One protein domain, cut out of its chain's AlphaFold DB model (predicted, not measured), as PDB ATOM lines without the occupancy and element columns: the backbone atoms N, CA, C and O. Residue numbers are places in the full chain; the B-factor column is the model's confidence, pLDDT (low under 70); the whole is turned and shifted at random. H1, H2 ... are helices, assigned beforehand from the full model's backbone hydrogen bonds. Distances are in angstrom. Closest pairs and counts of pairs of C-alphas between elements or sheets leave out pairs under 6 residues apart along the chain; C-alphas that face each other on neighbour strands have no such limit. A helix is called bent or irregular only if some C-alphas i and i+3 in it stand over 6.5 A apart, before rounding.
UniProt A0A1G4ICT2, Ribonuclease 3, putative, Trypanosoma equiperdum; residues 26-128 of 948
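AT A GLANCE: This is residues 26 to 128 of the 948 residues of the protein "Ribonuclease 3, putative" of Trypanosoma equiperdum (UniProt A0A1G4ICT2). Two long helices, H1 and H4, cross as an X; H5 folds back from H4 across H1, H2 packs on H1 and H5, and H3 on H4. The printed part has 103 residues with five named helices, H1 to H5 in order: all helix, mostly crossed. It is compact, radius of gyration of the C-alphas 13.6 A, spanning 44 by 30 by 20 A.

IN THESE COORDINATES: Find C-alpha 29 at (159.097, 172.815, 182.350); H1, residues 29 to 50, runs 31.6 A from there. Next come H2, 57 to 67, H3, 70 to 79, and H4, 89 to 107, 26.7 A. H5, 109 to 128, 26.8 A, ends at (175.130, 150.401, 208.227); it is irregular, C-alphas 115 and 118 being 7.0 A apart.

HOW THE PARTS SIT: Look at Gly 37 and Gly 101: H1 and H4 touch there, closest C-alphas 3.9 A, about perpendicular at 85 degrees. H4 touches H3 with residues 89 to 96 alone, closest C-alphas Gln 93 and Gly 74, 4.2 A. O i to N i+4 pairs are within hydrogen-bond range throughout H1, H2 and H3, 14 of 15 in H4, 14 of 16 in H5.

THE WHOLE: The printed part has no cut, no long link and no residue under pLDDT 70.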
ATOM      1  N   THR A  26     156.523 171.613 178.196       85.94
ATOM      2  CA  THR A  26     157.685 171.906 177.367       85.94
ATOM      3  C   THR A  26     158.918 171.203 177.950       85.94
ATOM      4  O   THR A  26     159.033 171.032 179.171       85.94
ATOM      5  N   PRO A  27     159.926 170.864 177.125       87.19
ATOM      6  CA  PRO A  27     161.192 170.325 177.623       87.19
ATOM      7  C   PRO A  27     161.872 171.211 178.685       87.19
ATOM      8  O   PRO A  27     162.695 170.718 179.456       87.19
ATOM      9  N   LYS A  28     161.517 172.506 178.753       88.31
ATOM     10  CA  LYS A  28     161.950 173.430 179.804       88.31
ATOM     11  C   LYS A  28     161.219 173.180 181.128       88.31
ATOM     12  O   LYS A  28     161.887 173.056 182.149       88.31
ATOM     13  N   GLU A  29     159.892 173.081 181.135       91.06
ATOM     14  CA  GLU A  29     159.097 172.815 182.350       91.06
ATOM     15  C   GLU A  29     159.429 171.440 182.935       91.06
ATOM     16  O   GLU A  29     159.770 171.328 184.114       91.06
ATOM     17  N   ALA A  30     159.504 170.421 182.077       92.06
ATOM     18  CA  ALA A  30     159.932 169.070 182.431       92.06
ATOM     19  C   ALA A  30     161.342 169.011 183.069       92.06
ATOM     20  O   ALA A  30     161.623 168.099 183.857       92.06
ATOM     21  N   LEU A  31     162.221 169.969 182.744       92.94
ATOM     22  CA  LEU A  31     163.549 170.149 183.343       92.94
ATOM     23  C   LEU A  31     163.506 171.001 184.623       92.94
ATOM     24  O   LEU A  31     164.207 170.680 185.580       92.94
ATOM     25  N   VAL A  32     162.683 172.055 184.681       94.38
ATOM     26  CA  VAL A  32     162.458 172.869 185.892       94.38
ATOM     27  C   VAL A  32     161.911 171.998 187.021       94.38
ATOM     28  O   VAL A  32     162.469 172.014 188.115       94.38
ATOM     29  N   LEU A  33     160.902 171.167 186.747       96.12
ATOM     30  CA  LEU A  33     160.344 170.200 187.696       96.12
ATOM     31  C   LEU A  33     161.409 169.198 188.173       96.12
ATOM     32  O   LEU A  33     161.588 169.015 189.376       96.12
ATOM     33  N   GLN A  34     162.207 168.631 187.258       95.69
ATOM     34  CA  GLN A  34     163.330 167.748 187.605       95.69
ATOM     35  C   GLN A  34     164.377 168.442 188.500       95.69
ATOM     36  O   GLN A  34     164.906 167.836 189.438       95.69
ATOM     37  N   ARG A  35     164.703 169.713 188.230       95.12
ATOM     38  CA  ARG A  35     165.606 170.512 189.073       95.12
ATOM     39  C   ARG A  35     164.976 170.798 190.434       95.12
ATOM     40  O   ARG A  35     165.679 170.706 191.435       95.12
ATOM     41  N   ARG A  36     163.669 171.067 190.487       96.38
ATOM     42  CA  ARG A  36     162.917 171.322 191.721       96.38
ATOM     43  C   ARG A  36     162.929 170.102 192.642       96.38
ATOM     44  O   ARG A  36     163.356 170.217 193.788       96.38
ATOM     45  N   GLY A  37     162.593 168.921 192.122       97.38
ATOM     46  CA  GLY A  37     162.619 167.677 192.893       97.38
ATOM     47  C   GLY A  37     164.025 167.177 193.251       97.38
ATOM     48  O   GLY A  37     164.178 166.503 194.267       97.38
ATOM     49  N   ARG A  38     165.086 167.560 192.514       96.12
ATOM     50  CA  ARG A  38     166.482 167.357 192.971       96.12
ATOM     51  C   ARG A  38     166.737 168.067 194.303       96.12
ATOM     52  O   ARG A  38     167.399 167.490 195.162       96.12
ATOM     53  N   TRP A  39     166.252 169.296 194.462       96.38
ATOM     54  CA  TRP A  39     166.460 170.075 195.684       96.38
ATOM     55  C   TRP A  39     165.563 169.607 196.828       96.38
ATOM     56  O   TRP A  39     166.070 169.438 197.933       96.38
ATOM     57  N   VAL A  40     164.288 169.287 196.550       97.62
ATOM     58  CA  VAL A  40     163.402 168.576 197.500       97.62
ATOM     59  C   VAL A  40     164.111 167.341 198.051       97.62
ATOM     60  O   VAL A  40     164.195 167.166 199.259       97.62
ATOM     61  N   MET A  41     164.697 166.528 197.169       97.38
ATOM     62  CA  MET A  41     165.413 165.315 197.548       97.38
ATOM     63  C   MET A  41     166.684 165.585 198.370       97.38
ATOM     64  O   MET A  41     166.837 164.916 199.385       97.38
ATOM     65  N   LYS A  42     167.552 166.550 197.995       96.31
ATOM     66  CA  LYS A  42     168.755 166.929 198.786       96.31
ATOM     67  C   LYS A  42     168.361 167.294 200.221       96.31
ATOM     68  O   LYS A  42     168.902 166.732 201.168       96.31
ATOM     69  N   LEU A  43     167.387 168.190 200.383       97.50
ATOM     70  CA  LEU A  43     166.959 168.623 201.713       97.50
ATOM     71  C   LEU A  43     166.262 167.497 202.492       97.50
ATOM     72  O   LEU A  43     166.492 167.350 203.688       97.50
ATOM     73  N   ALA A  44     165.465 166.662 201.825       97.50
ATOM     74  CA  ALA A  44     164.788 165.538 202.463       97.50
ATOM     75  C   ALA A  44     165.775 164.512 203.055       97.50
ATOM     76  O   ALA A  44     165.582 164.077 204.190       97.50
ATOM     77  N   VAL A  45     166.853 164.154 202.336       97.56
ATOM     78  CA  VAL A  45     167.884 163.254 202.889       97.56
ATOM     79  C   VAL A  45     168.749 163.957 203.946       97.56
ATOM     80  O   VAL A  45     169.140 163.313 204.916       97.56
ATOM     81  N   ALA A  46     168.985 165.270 203.838       97.19
ATOM     82  CA  ALA A  46     169.673 166.031 204.881       97.19
ATOM     83  C   ALA A  46     168.887 166.044 206.204       97.19
ATOM     84  O   ALA A  46     169.427 165.623 207.223       97.19
ATOM     85  N   LEU A  47     167.600 166.413 206.180       96.38
ATOM     86  CA  LEU A  47     166.720 166.396 207.359       96.38
ATOM     87  C   LEU A  47     166.595 164.995 207.977       96.38
ATOM     88  O   LEU A  47     166.603 164.863 209.199       96.38
ATOM     89  N   PHE A  48     166.511 163.951 207.145       96.56
ATOM     90  CA  PHE A  48     166.486 162.562 207.608       96.56
ATOM     91  C   PHE A  48     167.792 162.162 208.313       96.56
ATOM     92  O   PHE A  48     167.742 161.574 209.393       96.56
ATOM     93  N   LEU A  49     168.955 162.482 207.731       96.38
ATOM     94  CA  LEU A  49     170.263 162.115 208.288       96.38
ATOM     95  C   LEU A  49     170.625 162.923 209.537       96.38
ATOM     96  O   LEU A  49     171.149 162.344 210.482       96.38
ATOM     97  N   SER A  50     170.273 164.209 209.594       94.94
ATOM     98  CA  SER A  50     170.388 165.028 210.810       94.94
ATOM     99  C   SER A  50     169.464 164.557 211.944       94.94
ATOM    100  O   SER A  50     169.677 164.926 213.093       94.94
ATOM    101  N   GLY A  51     168.454 163.731 211.644       93.69
ATOM    102  CA  GLY A  51     167.633 163.034 212.639       93.69
ATOM    103  C   GLY A  51     168.240 161.728 213.166       93.69
ATOM    104  O   GLY A  51     167.642 161.109 214.047       93.69
ATOM    105  N   LYS A  52     169.391 161.286 212.642       93.88
ATOM    106  CA  LYS A  52     170.138 160.102 213.102       93.88
ATOM    107  C   LYS A  52     171.323 160.523 213.970       93.88
ATOM    108  O   LYS A  52     171.830 161.630 213.837       93.88
ATOM    109  N   ASP A  53     171.815 159.611 214.804       88.75
ATOM    110  CA  ASP A  53     172.897 159.872 215.769       88.75
ATOM    111  C   ASP A  53     174.312 159.904 215.134       88.75
ATOM    112  O   ASP A  53     175.283 159.406 215.706       88.75
ATOM    113  N   LEU A  54     174.439 160.490 213.937       88.44
ATOM    114  CA  LEU A  54     175.705 160.728 213.232       88.44
ATOM    115  C   LEU A  54     176.402 161.969 213.810       88.44
ATOM    116  O   LEU A  54     175.748 162.978 214.060       88.44
ATOM    117  N   GLN A  55     177.720 161.907 214.020       77.75
ATOM    118  CA  GLN A  55     178.428 162.887 214.857       77.75
ATOM    119  C   GLN A  55     179.274 163.899 214.066       77.75
ATOM    120  O   GLN A  55     179.727 164.885 214.642       77.75
ATOM    121  N   SER A  56     179.498 163.683 212.765       83.62
ATOM    122  CA  SER A  56     180.382 164.524 211.943       83.62
ATOM    123  C   SER A  56     179.846 164.816 210.535       83.62
ATOM    124  O   SER A  56     179.122 164.009 209.943       83.62
ATOM    125  N   GLU A  57     180.268 165.951 209.959       85.25
ATOM    126  CA  GLU A  57     179.998 166.324 208.556       85.25
ATOM    127  C   GLU A  57     180.435 165.213 207.588       85.25
ATOM    128  O   GLU A  57     179.720 164.889 206.644       85.25
ATOM    129  N   GLY A  58     181.581 164.573 207.849       86.44
ATOM    130  CA  GLY A  58     182.105 163.489 207.015       86.44
ATOM    131  C   GLY A  58     181.170 162.278 206.941       86.44
ATOM    132  O   GLY A  58     180.912 161.767 205.853       86.44
ATOM    133  N   GLU A  59     180.617 161.838 208.074       91.00
ATOM    134  CA  GLU A  59     179.665 160.718 208.126       91.00
ATOM    135  C   GLU A  59     178.339 161.074 207.442       91.00
ATOM    136  O   GLU A  59     177.825 160.283 206.644       91.00
ATOM    137  N   LEU A  60     177.825 162.282 207.703       91.62
ATOM    138  CA  LEU A  60     176.625 162.833 207.065       91.62
ATOM    139  C   LEU A  60     176.792 162.907 205.541       91.62
ATOM    140  O   LEU A  60     175.945 162.409 204.803       91.62
ATOM    141  N   SER A  61     177.912 163.452 205.066       89.62
ATOM    142  CA  SER A  61     178.233 163.641 203.648       89.62
ATOM    143  C   SER A  61     178.441 162.316 202.900       89.62
ATOM    144  O   SER A  61     177.965 162.163 201.769       89.62
ATOM    145  N   ILE A  62     179.066 161.314 203.536       92.38
ATOM    146  CA  ILE A  62     179.198 159.952 202.986       92.38
ATOM    147  C   ILE A  62     177.824 159.277 202.879       92.38
ATOM    148  O   ILE A  62     177.456 158.815 201.795       92.38
ATOM    149  N   MET A  63     177.043 159.255 203.966       95.56
ATOM    150  CA  MET A  63     175.703 158.650 203.970       95.56
ATOM    151  C   MET A  63     174.771 159.331 202.960       95.56
ATOM    152  O   MET A  63     174.101 158.651 202.183       95.56
ATOM    153  N   HIS A  64     174.782 160.664 202.907       95.31
ATOM    154  CA  HIS A  64     174.047 161.457 201.924       95.31
ATOM    155  C   HIS A  64     174.406 161.034 200.498       95.31
ATOM    156  O   HIS A  64     173.522 160.689 199.712       95.31
ATOM    157  N   SER A  65     175.707 161.016 200.185       92.81
ATOM    158  CA  SER A  65     176.239 160.729 198.849       92.81
ATOM    159  C   SER A  65     175.847 159.349 198.321       92.81
ATOM    160  O   SER A  65     175.544 159.224 197.134       92.81
ATOM    161  N   GLU A  66     175.785 158.342 199.191       95.50
ATOM    162  CA  GLU A  66     175.314 157.000 198.845       95.50
ATOM    163  C   GLU A  66     173.784 156.942 198.663       95.50
ATOM    164  O   GLU A  66     173.309 156.467 197.626       95.50
ATOM    165  N   ILE A  67     173.005 157.466 199.621       96.00
ATOM    166  CA  ILE A  67     171.527 157.390 199.623       96.00
ATOM    167  C   ILE A  67     170.913 158.144 198.431       96.00
ATOM    168  O   ILE A  67     169.970 157.655 197.805       96.00
ATOM    169  N   TRP A  68     171.444 159.318 198.068       93.38
ATOM    170  CA  TRP A  68     170.973 160.085 196.902       93.38
ATOM    171  C   TRP A  68     171.721 159.755 195.594       93.38
ATOM    172  O   TRP A  68     171.572 160.465 194.591       93.38
ATOM    173  N   SER A  69     172.544 158.700 195.582       94.00
ATOM    174  CA  SER A  69     173.364 158.349 194.420       94.00
ATOM    175  C   SER A  69     172.513 158.098 193.169       94.00
ATOM    176  O   SER A  69     171.413 157.543 193.222       94.00
ATOM    177  N   TYR A  70     173.031 158.479 191.995       92.12
ATOM    178  CA  TYR A  70     172.308 158.303 190.728       92.12
ATOM    179  C   TYR A  70     171.894 156.845 190.465       92.12
ATOM    180  O   TYR A  70     170.859 156.622 189.840       92.12
ATOM    181  N   ALA A  71     172.677 155.878 190.957       94.12
ATOM    182  CA  ALA A  71     172.385 154.453 190.860       94.12
ATOM    183  C   ALA A  71     171.212 154.037 191.759       94.12
ATOM    184  O   ALA A  71     170.232 153.490 191.251       94.12
ATOM    185  N   ALA A  72     171.276 154.329 193.063       95.12
ATOM    186  CA  ALA A  72     170.237 153.939 194.014       95.12
ATOM    187  C   ALA A  72     168.879 154.570 193.651       95.12
ATOM    188  O   ALA A  72     167.881 153.862 193.519       95.12
ATOM    189  N   LEU A  73     168.871 155.864 193.316       95.88
ATOM    190  CA  LEU A  73     167.666 156.575 192.880       95.88
ATOM    191  C   LEU A  73     167.074 156.050 191.565       95.88
ATOM    192  O   LEU A  73     165.857 156.065 191.386       95.88
ATOM    193  N   GLY A  74     167.915 155.628 190.617       96.06
ATOM    194  CA  GLY A  74     167.443 155.091 189.340       96.06
ATOM    195  C   GLY A  74     166.838 153.702 189.505       96.06
ATOM    196  O   GLY A  74     165.769 153.429 188.964       96.06
ATOM    197  N   ASN A  75     167.477 152.859 190.319       95.31
ATOM    198  CA  ASN A  75     166.977 151.531 190.660       95.31
ATOM    199  C   ASN A  75     165.659 151.610 191.447       95.31
ATOM    200  O   ASN A  75     164.726 150.872 191.144       95.31
ATOM    201  N   GLU A  76     165.545 152.539 192.399       96.69
ATOM    202  CA  GLU A  76     164.317 152.763 193.171       96.69
ATOM    203  C   GLU A  76     163.163 153.270 192.293       96.69
ATOM    204  O   GLU A  76     162.038 152.786 192.406       96.69
ATOM    205  N   ALA A  77     163.434 154.179 191.351       96.75
ATOM    206  CA  ALA A  77     162.435 154.645 190.388       96.75
ATOM    207  C   ALA A  77     161.905 153.514 189.480       96.75
ATOM    208  O   ALA A  77     160.714 153.489 189.161       96.75
ATOM    209  N   VAL A  78     162.764 152.558 189.100       96.50
ATOM    210  CA  VAL A  78     162.357 151.329 188.393       96.50
ATOM    211  C   VAL A  78     161.559 150.404 189.323       96.50
ATOM    212  O   VAL A  78     160.488 149.943 188.939       96.50
ATOM    213  N   ARG A  79     162.018 150.174 190.565       96.19
ATOM    214  CA  ARG A  79     161.337 149.315 191.556       96.19
ATOM    215  C   ARG A  79     159.922 149.798 191.885       96.19
ATOM    216  O   ARG A  79     159.028 148.981 192.074       96.19
ATOM    217  N   ARG A  80     159.707 151.117 191.919       95.12
ATOM    218  CA  ARG A  80     158.394 151.753 192.128       95.12
ATOM    219  C   ARG A  80     157.505 151.793 190.879       95.12
ATOM    220  O   ARG A  80     156.427 152.379 190.930       95.12
ATOM    221  N   GLY A  81     157.948 151.232 189.751       96.25
ATOM    222  CA  GLY A  81     157.196 151.248 188.495       96.25
ATOM    223  C   GLY A  81     157.002 152.650 187.904       96.25
ATOM    224  O   GLY A  81     156.085 152.861 187.116       96.25
ATOM    225  N   TYR A  82     157.834 153.636 188.270       95.50
ATOM    226  CA  TYR A  82     157.727 154.990 187.711       95.50
ATOM    227  C   TYR A  82     158.208 155.073 186.258       95.50
ATOM    228  O   TYR A  82     157.880 156.042 185.575       95.50
ATOM    229  N   VAL A  83     158.964 154.069 185.805       96.12
ATOM    230  CA  VAL A  83     159.404 153.845 184.423       96.12
ATOM    231  C   VAL A  83     159.427 152.332 184.124       96.12
ATOM    232  O   VAL A  83     159.546 151.544 185.065       96.12
ATOM    233  N   PRO A  84     159.357 151.897 182.850       95.88
ATOM    234  CA  PRO A  84     159.450 150.481 182.488       95.88
ATOM    235  C   PRO A  84     160.773 149.814 182.895       95.88
ATOM    236  O   PRO A  84     161.829 150.457 182.935       95.88
ATOM    237  N   LEU A  85     160.735 148.493 183.103       94.69
ATOM    238  CA  LEU A  85     161.939 147.663 183.230       94.69
ATOM    239  C   LEU A  85     162.845 147.849 182.000       94.69
ATOM    240  O   LEU A  85     162.368 147.936 180.872       94.69
ATOM    241  N   GLY A  86     164.159 147.929 182.223       92.94
ATOM    242  CA  GLY A  86     165.143 148.218 181.172       92.94
ATOM    243  C   GLY A  86     165.359 149.709 180.871       92.94
ATOM    244  O   GLY A  86     166.287 150.040 180.136       92.94
ATOM    245  N   THR A  87     164.581 150.624 181.466       94.50
ATOM    246  CA  THR A  87     164.863 152.069 181.374       94.50
ATOM    247  C   THR A  87     166.248 152.381 181.958       94.50
ATOM    248  O   THR A  87     166.516 151.994 183.099       94.50
ATOM    249  N   PRO A  88     167.130 153.116 181.250       95.12
ATOM    250  CA  PRO A  88     168.436 153.484 181.784       95.12
ATOM    251  C   PRO A  88     168.332 154.255 183.105       95.12
ATOM    252  O   PRO A  88     167.577 155.223 183.211       95.12
ATOM    253  N   VAL A  89     169.161 153.874 184.081       93.31
ATOM    254  CA  VAL A  89     169.257 154.451 185.440       93.31
ATOM    255  C   VAL A  89     169.199 155.985 185.445       93.31
ATOM    256  O   VAL A  89     168.449 156.584 186.215       93.31
ATOM    257  N   ALA A  90     169.940 156.635 184.539       91.38
ATOM    258  CA  ALA A  90     169.985 158.092 184.418       91.38
ATOM    259  C   ALA A  90     168.642 158.721 183.988       91.38
ATOM    260  O   ALA A  90     168.322 159.823 184.436       91.38
ATOM    261  N   GLY A  91     167.845 158.025 183.171       94.06
ATOM    262  CA  GLY A  91     166.476 158.415 182.824       94.06
ATOM    263  C   GLY A  91     165.502 158.156 183.975       94.06
ATOM    264  O   GLY A  91     164.747 159.050 184.347       94.06
ATOM    265  N   ALA A  92     165.590 156.983 184.609       95.75
ATOM    266  CA  ALA A  92     164.727 156.587 185.723       95.75
ATOM    267  C   ALA A  92     164.771 157.587 186.899       95.75
ATOM    268  O   ALA A  92     163.739 158.129 187.302       95.75
ATOM    269  N   GLN A  93     165.972 157.937 187.378       96.38
ATOM    270  CA  GLN A  93     166.146 158.945 188.439       96.38
ATOM    271  C   GLN A  93     165.729 160.363 188.010       96.38
ATOM    272  O   GLN A  93     165.362 161.178 188.855       96.38
ATOM    273  N   SER A  94     165.747 160.663 186.707       95.94
ATOM    274  CA  SER A  94     165.260 161.940 186.173       95.94
ATOM    275  C   SER A  94     163.732 162.029 186.205       95.94
ATOM    276  O   SER A  94     163.199 163.077 186.564       95.94
ATOM    277  N   VAL A  95     163.025 160.930 185.911       96.56
ATOM    278  CA  VAL A  95     161.558 160.851 186.019       96.56
ATOM    279  C   VAL A  95     161.105 160.960 187.475       96.56
ATOM    280  O   VAL A  95     160.205 161.742 187.765       96.56
ATOM    281  N   TRP A  96     161.755 160.262 188.417       96.88
ATOM    282  CA  TRP A  96     161.387 160.384 189.836       96.88
ATOM    283  C   TRP A  96     161.633 161.800 190.379       96.88
ATOM    284  O   TRP A  96     160.770 162.365 191.050       96.88
ATOM    285  N   LYS A  97     162.755 162.435 190.008       97.56
ATOM    286  CA  LYS A  97     163.011 163.844 190.351       97.56
ATOM    287  C   LYS A  97     161.998 164.805 189.731       97.56
ATOM    288  O   LYS A  97     161.740 165.836 190.338       97.56
ATOM    289  N   ARG A  98     161.390 164.490 188.582       97.38
ATOM    290  CA  ARG A  98     160.275 165.290 188.050       97.38
ATOM    291  C   ARG A  98     159.013 165.125 188.901       97.38
ATOM    292  O   ARG A  98     158.531 166.125 189.420       97.38
ATOM    293  N   LYS A  99     158.608 163.881 189.190       97.19
ATOM    294  CA  LYS A  99     157.455 163.554 190.056       97.19
ATOM    295  C   LYS A  99     157.528 164.168 191.456       97.19
ATOM    296  O   LYS A  99     156.508 164.544 192.017       97.19
ATOM    297  N   LEU A 100     158.727 164.308 192.022       97.56
ATOM    298  CA  LEU A 100     158.930 165.011 193.295       97.56
ATOM    299  C   LEU A 100     158.853 166.539 193.160       97.56
ATOM    300  O   LEU A 100     158.451 167.208 194.105       97.56
ATOM    301  N   GLY A 101     159.226 167.100 192.008       97.44
ATOM    302  CA  GLY A 101     159.021 168.517 191.702       97.44
ATOM    303  C   GLY A 101     157.548 168.864 191.476       97.44
ATOM    304  O   GLY A 101     157.110 169.917 191.929       97.44
ATOM    305  N   GLU A 102     156.802 167.962 190.831       97.19
ATOM    306  CA  GLU A 102     155.342 168.003 190.665       97.19
ATOM    307  C   GLU A 102     154.649 167.942 192.041       97.19
ATOM    308  O   GLU A 102     153.978 168.891 192.441       97.19
ATOM    309  N   LEU A 103     154.904 166.885 192.825       97.25
ATOM    310  CA  LEU A 103     154.291 166.657 194.141       97.25
ATOM    311  C   LEU A 103     154.541 167.796 195.144       97.25
ATOM    312  O   LEU A 103     153.643 168.145 195.908       97.25
ATOM    313  N   TRP A 104     155.739 168.388 195.129       96.56
ATOM    314  CA  TRP A 104     156.078 169.541 195.969       96.56
ATOM    315  C   TRP A 104     155.268 170.794 195.603       96.56
ATOM    316  O   TRP A 104     154.826 171.505 196.503       96.56
ATOM    317  N   LEU A 105     155.030 171.049 194.310       95.62
ATOM    318  CA  LEU A 105     154.187 172.165 193.862       95.62
ATOM    319  C   LEU A 105     152.698 171.922 194.135       95.62
ATOM    320  O   LEU A 105     151.988 172.865 194.468       95.62
ATOM    321  N   GLU A 106     152.227 170.679 194.011       96.31
ATOM    322  CA  GLU A 106     150.830 170.328 194.284       96.31
ATOM    323  C   GLU A 106     150.480 170.322 195.783       96.31
ATOM    324  O   GLU A 106     149.366 170.700 196.145       96.31
ATOM    325  N   LYS A 107     151.369 169.797 196.647       95.62
ATOM    326  CA  LYS A 107     151.002 169.355 198.016       95.62
ATOM    327  C   LYS A 107     152.038 169.664 199.104       95.62
ATOM    328  O   LYS A 107     151.869 169.211 200.233       95.62
ATOM    329  N   GLY A 108     153.102 170.405 198.802       95.44
ATOM    330  CA  GLY A 108     154.130 170.749 199.786       95.44
ATOM    331  C   GLY A 108     155.137 169.627 200.073       95.44
ATOM    332  O   GLY A 108     155.320 168.685 199.294       95.44
ATOM    333  N   PHE A 109     155.894 169.775 201.161       96.06
ATOM    334  CA  PHE A 109     157.121 169.002 201.396       96.06
ATOM    335  C   PHE A 109     156.850 167.697 202.141       96.06
ATOM    336  O   PHE A 109     157.508 166.686 201.908       96.06
ATOM    337  N   GLU A 110     155.843 167.694 203.003       94.62
ATOM    338  CA  GLU A 110     155.463 166.584 203.860       94.62
ATOM    339  C   GLU A 110     155.025 165.354 203.038       94.62
ATOM    340  O   GLU A 110     155.536 164.266 203.311       94.62
ATOM    341  N   PRO A 111     154.234 165.472 201.948       95.75
ATOM    342  CA  PRO A 111     153.977 164.351 201.035       95.75
ATOM    343  C   PRO A 111     155.225 163.855 200.292       95.75
ATOM    344  O   PRO A 111     155.330 162.662 199.993       95.75
ATOM    345  N   CYS A 112     156.196 164.735 200.025       97.00
ATOM    346  CA  CYS A 112     157.485 164.333 199.463       97.00
ATOM    347  C   CYS A 112     158.311 163.540 200.488       97.00
ATOM    348  O   CYS A 112     158.857 162.493 200.142       97.00
ATOM    349  N   MET A 113     158.342 163.978 201.754       95.38
ATOM    350  CA  MET A 113     158.965 163.246 202.863       95.38
ATOM    351  C   MET A 113     158.324 161.869 203.059       95.38
ATOM    352  O   MET A 113     159.050 160.882 203.057       95.38
ATOM    353  N   ILE A 114     156.989 161.772 203.117       93.75
ATOM    354  CA  ILE A 114     156.261 160.491 203.223       93.75
ATOM    355  C   ILE A 114     156.665 159.524 202.095       93.75
ATOM    356  O   ILE A 114     156.831 158.327 202.324       93.75
ATOM    357  N   GLN A 115     156.862 160.025 200.870       94.69
ATOM    358  CA  GLN A 115     157.293 159.199 199.739       94.69
ATOM    359  C   GLN A 115     158.771 158.756 199.837       94.69
ATOM    360  O   GLN A 115     159.116 157.674 199.343       94.69
ATOM    361  N   LEU A 116     159.641 159.585 200.415       96.69
ATOM    362  CA  LEU A 116     161.100 159.421 200.417       96.69
ATOM    363  C   LEU A 116     161.648 158.690 201.651       96.69
ATOM    364  O   LEU A 116     162.533 157.848 201.517       96.69
ATOM    365  N   GLU A 117     161.117 158.981 202.836       95.31
ATOM    366  CA  GLU A 117     161.618 158.519 204.138       95.31
ATOM    367  C   GLU A 117     161.706 156.980 204.262       95.31
ATOM    368  O   GLU A 117     162.745 156.503 204.723       95.31
ATOM    369  N   PRO A 118     160.753 156.166 203.746       95.69
ATOM    370  CA  PRO A 118     160.894 154.705 203.737       95.69
ATOM    371  C   PRO A 118     162.081 154.195 202.900       95.69
ATOM    372  O   PRO A 118     162.699 153.191 203.247       95.69
ATOM    373  N   TYR A 119     162.426 154.891 201.811       97.12
ATOM    374  CA  TYR A 119     163.594 154.563 200.984       97.12
ATOM    375  C   TYR A 119     164.898 155.007 201.656       97.12
ATOM    376  O   TYR A 119     165.874 154.260 201.647       97.12
ATOM    377  N   PHE A 120     164.913 156.185 202.288       97.56
ATOM    378  CA  PHE A 120     166.077 156.636 203.051       97.56
ATOM    379  C   PHE A 120     166.377 155.709 204.231       97.56
ATOM    380  O   PHE A 120     167.539 155.383 204.449       97.56
ATOM    381  N   GLN A 121     165.351 155.229 204.942       96.81
ATOM    382  CA  GLN A 121     165.506 154.247 206.016       96.81
ATOM    383  C   GLN A 121     166.078 152.922 205.492       96.81
ATOM    384  O   GLN A 121     167.092 152.459 206.013       96.81
ATOM    385  N   GLN A 122     165.513 152.377 204.407       96.81
ATOM    386  CA  GLN A 122     166.010 151.157 203.763       96.81
ATOM    387  C   GLN A 122     167.482 151.281 203.326       96.81
ATOM    388  O   GLN A 122     168.289 150.389 203.593       96.81
ATOM    389  N   GLU A 123     167.860 152.377 202.664       97.06
ATOM    390  CA  GLU A 123     169.237 152.574 202.201       97.06
ATOM    391  C   GLU A 123     170.208 152.867 203.355       97.06
ATOM    392  O   GLU A 123     171.334 152.374 203.328       97.06
ATOM    393  N   PHE A 124     169.786 153.594 204.393       96.38
ATOM    394  CA  PHE A 124     170.585 153.846 205.597       96.38
ATOM    395  C   PHE A 124     170.919 152.541 206.335       96.38
ATOM    396  O   PHE A 124     172.090 152.264 206.601       96.38
ATOM    397  N   GLU A 125     169.927 151.677 206.563       96.12
ATOM    398  CA  GLU A 125     170.126 150.328 207.114       96.12
ATOM    399  C   GLU A 125     171.062 149.487 206.230       96.12
ATOM    400  O   GLU A 125     172.008 148.870 206.724       96.12
ATOM    401  N   ARG A 126     170.883 149.535 204.902       96.12
ATOM    402  CA  ARG A 126     171.754 148.866 203.917       96.12
ATOM    403  C   ARG A 126     173.191 149.411 203.901       96.12
ATOM    404  O   ARG A 126     174.080 148.753 203.354       96.12
ATOM    405  N   LEU A 127     173.446 150.619 204.397       94.75
ATOM    406  CA  LEU A 127     174.785 151.213 204.481       94.75
ATOM    407  C   LEU A 127     175.455 150.892 205.824       94.75
ATOM    408  O   LEU A 127     176.634 150.529 205.834       94.75
ATOM    409  N   LEU A 128     174.691 150.904 206.921       92.88
ATOM    410  CA  LEU A 128     175.130 150.401 208.227       92.88
ATOM    411  C   LEU A 128     175.498 148.911 208.161       92.88
ATOM    412  O   LEU A 128     176.598 148.534 208.557       92.88
TER     413      LEU A 128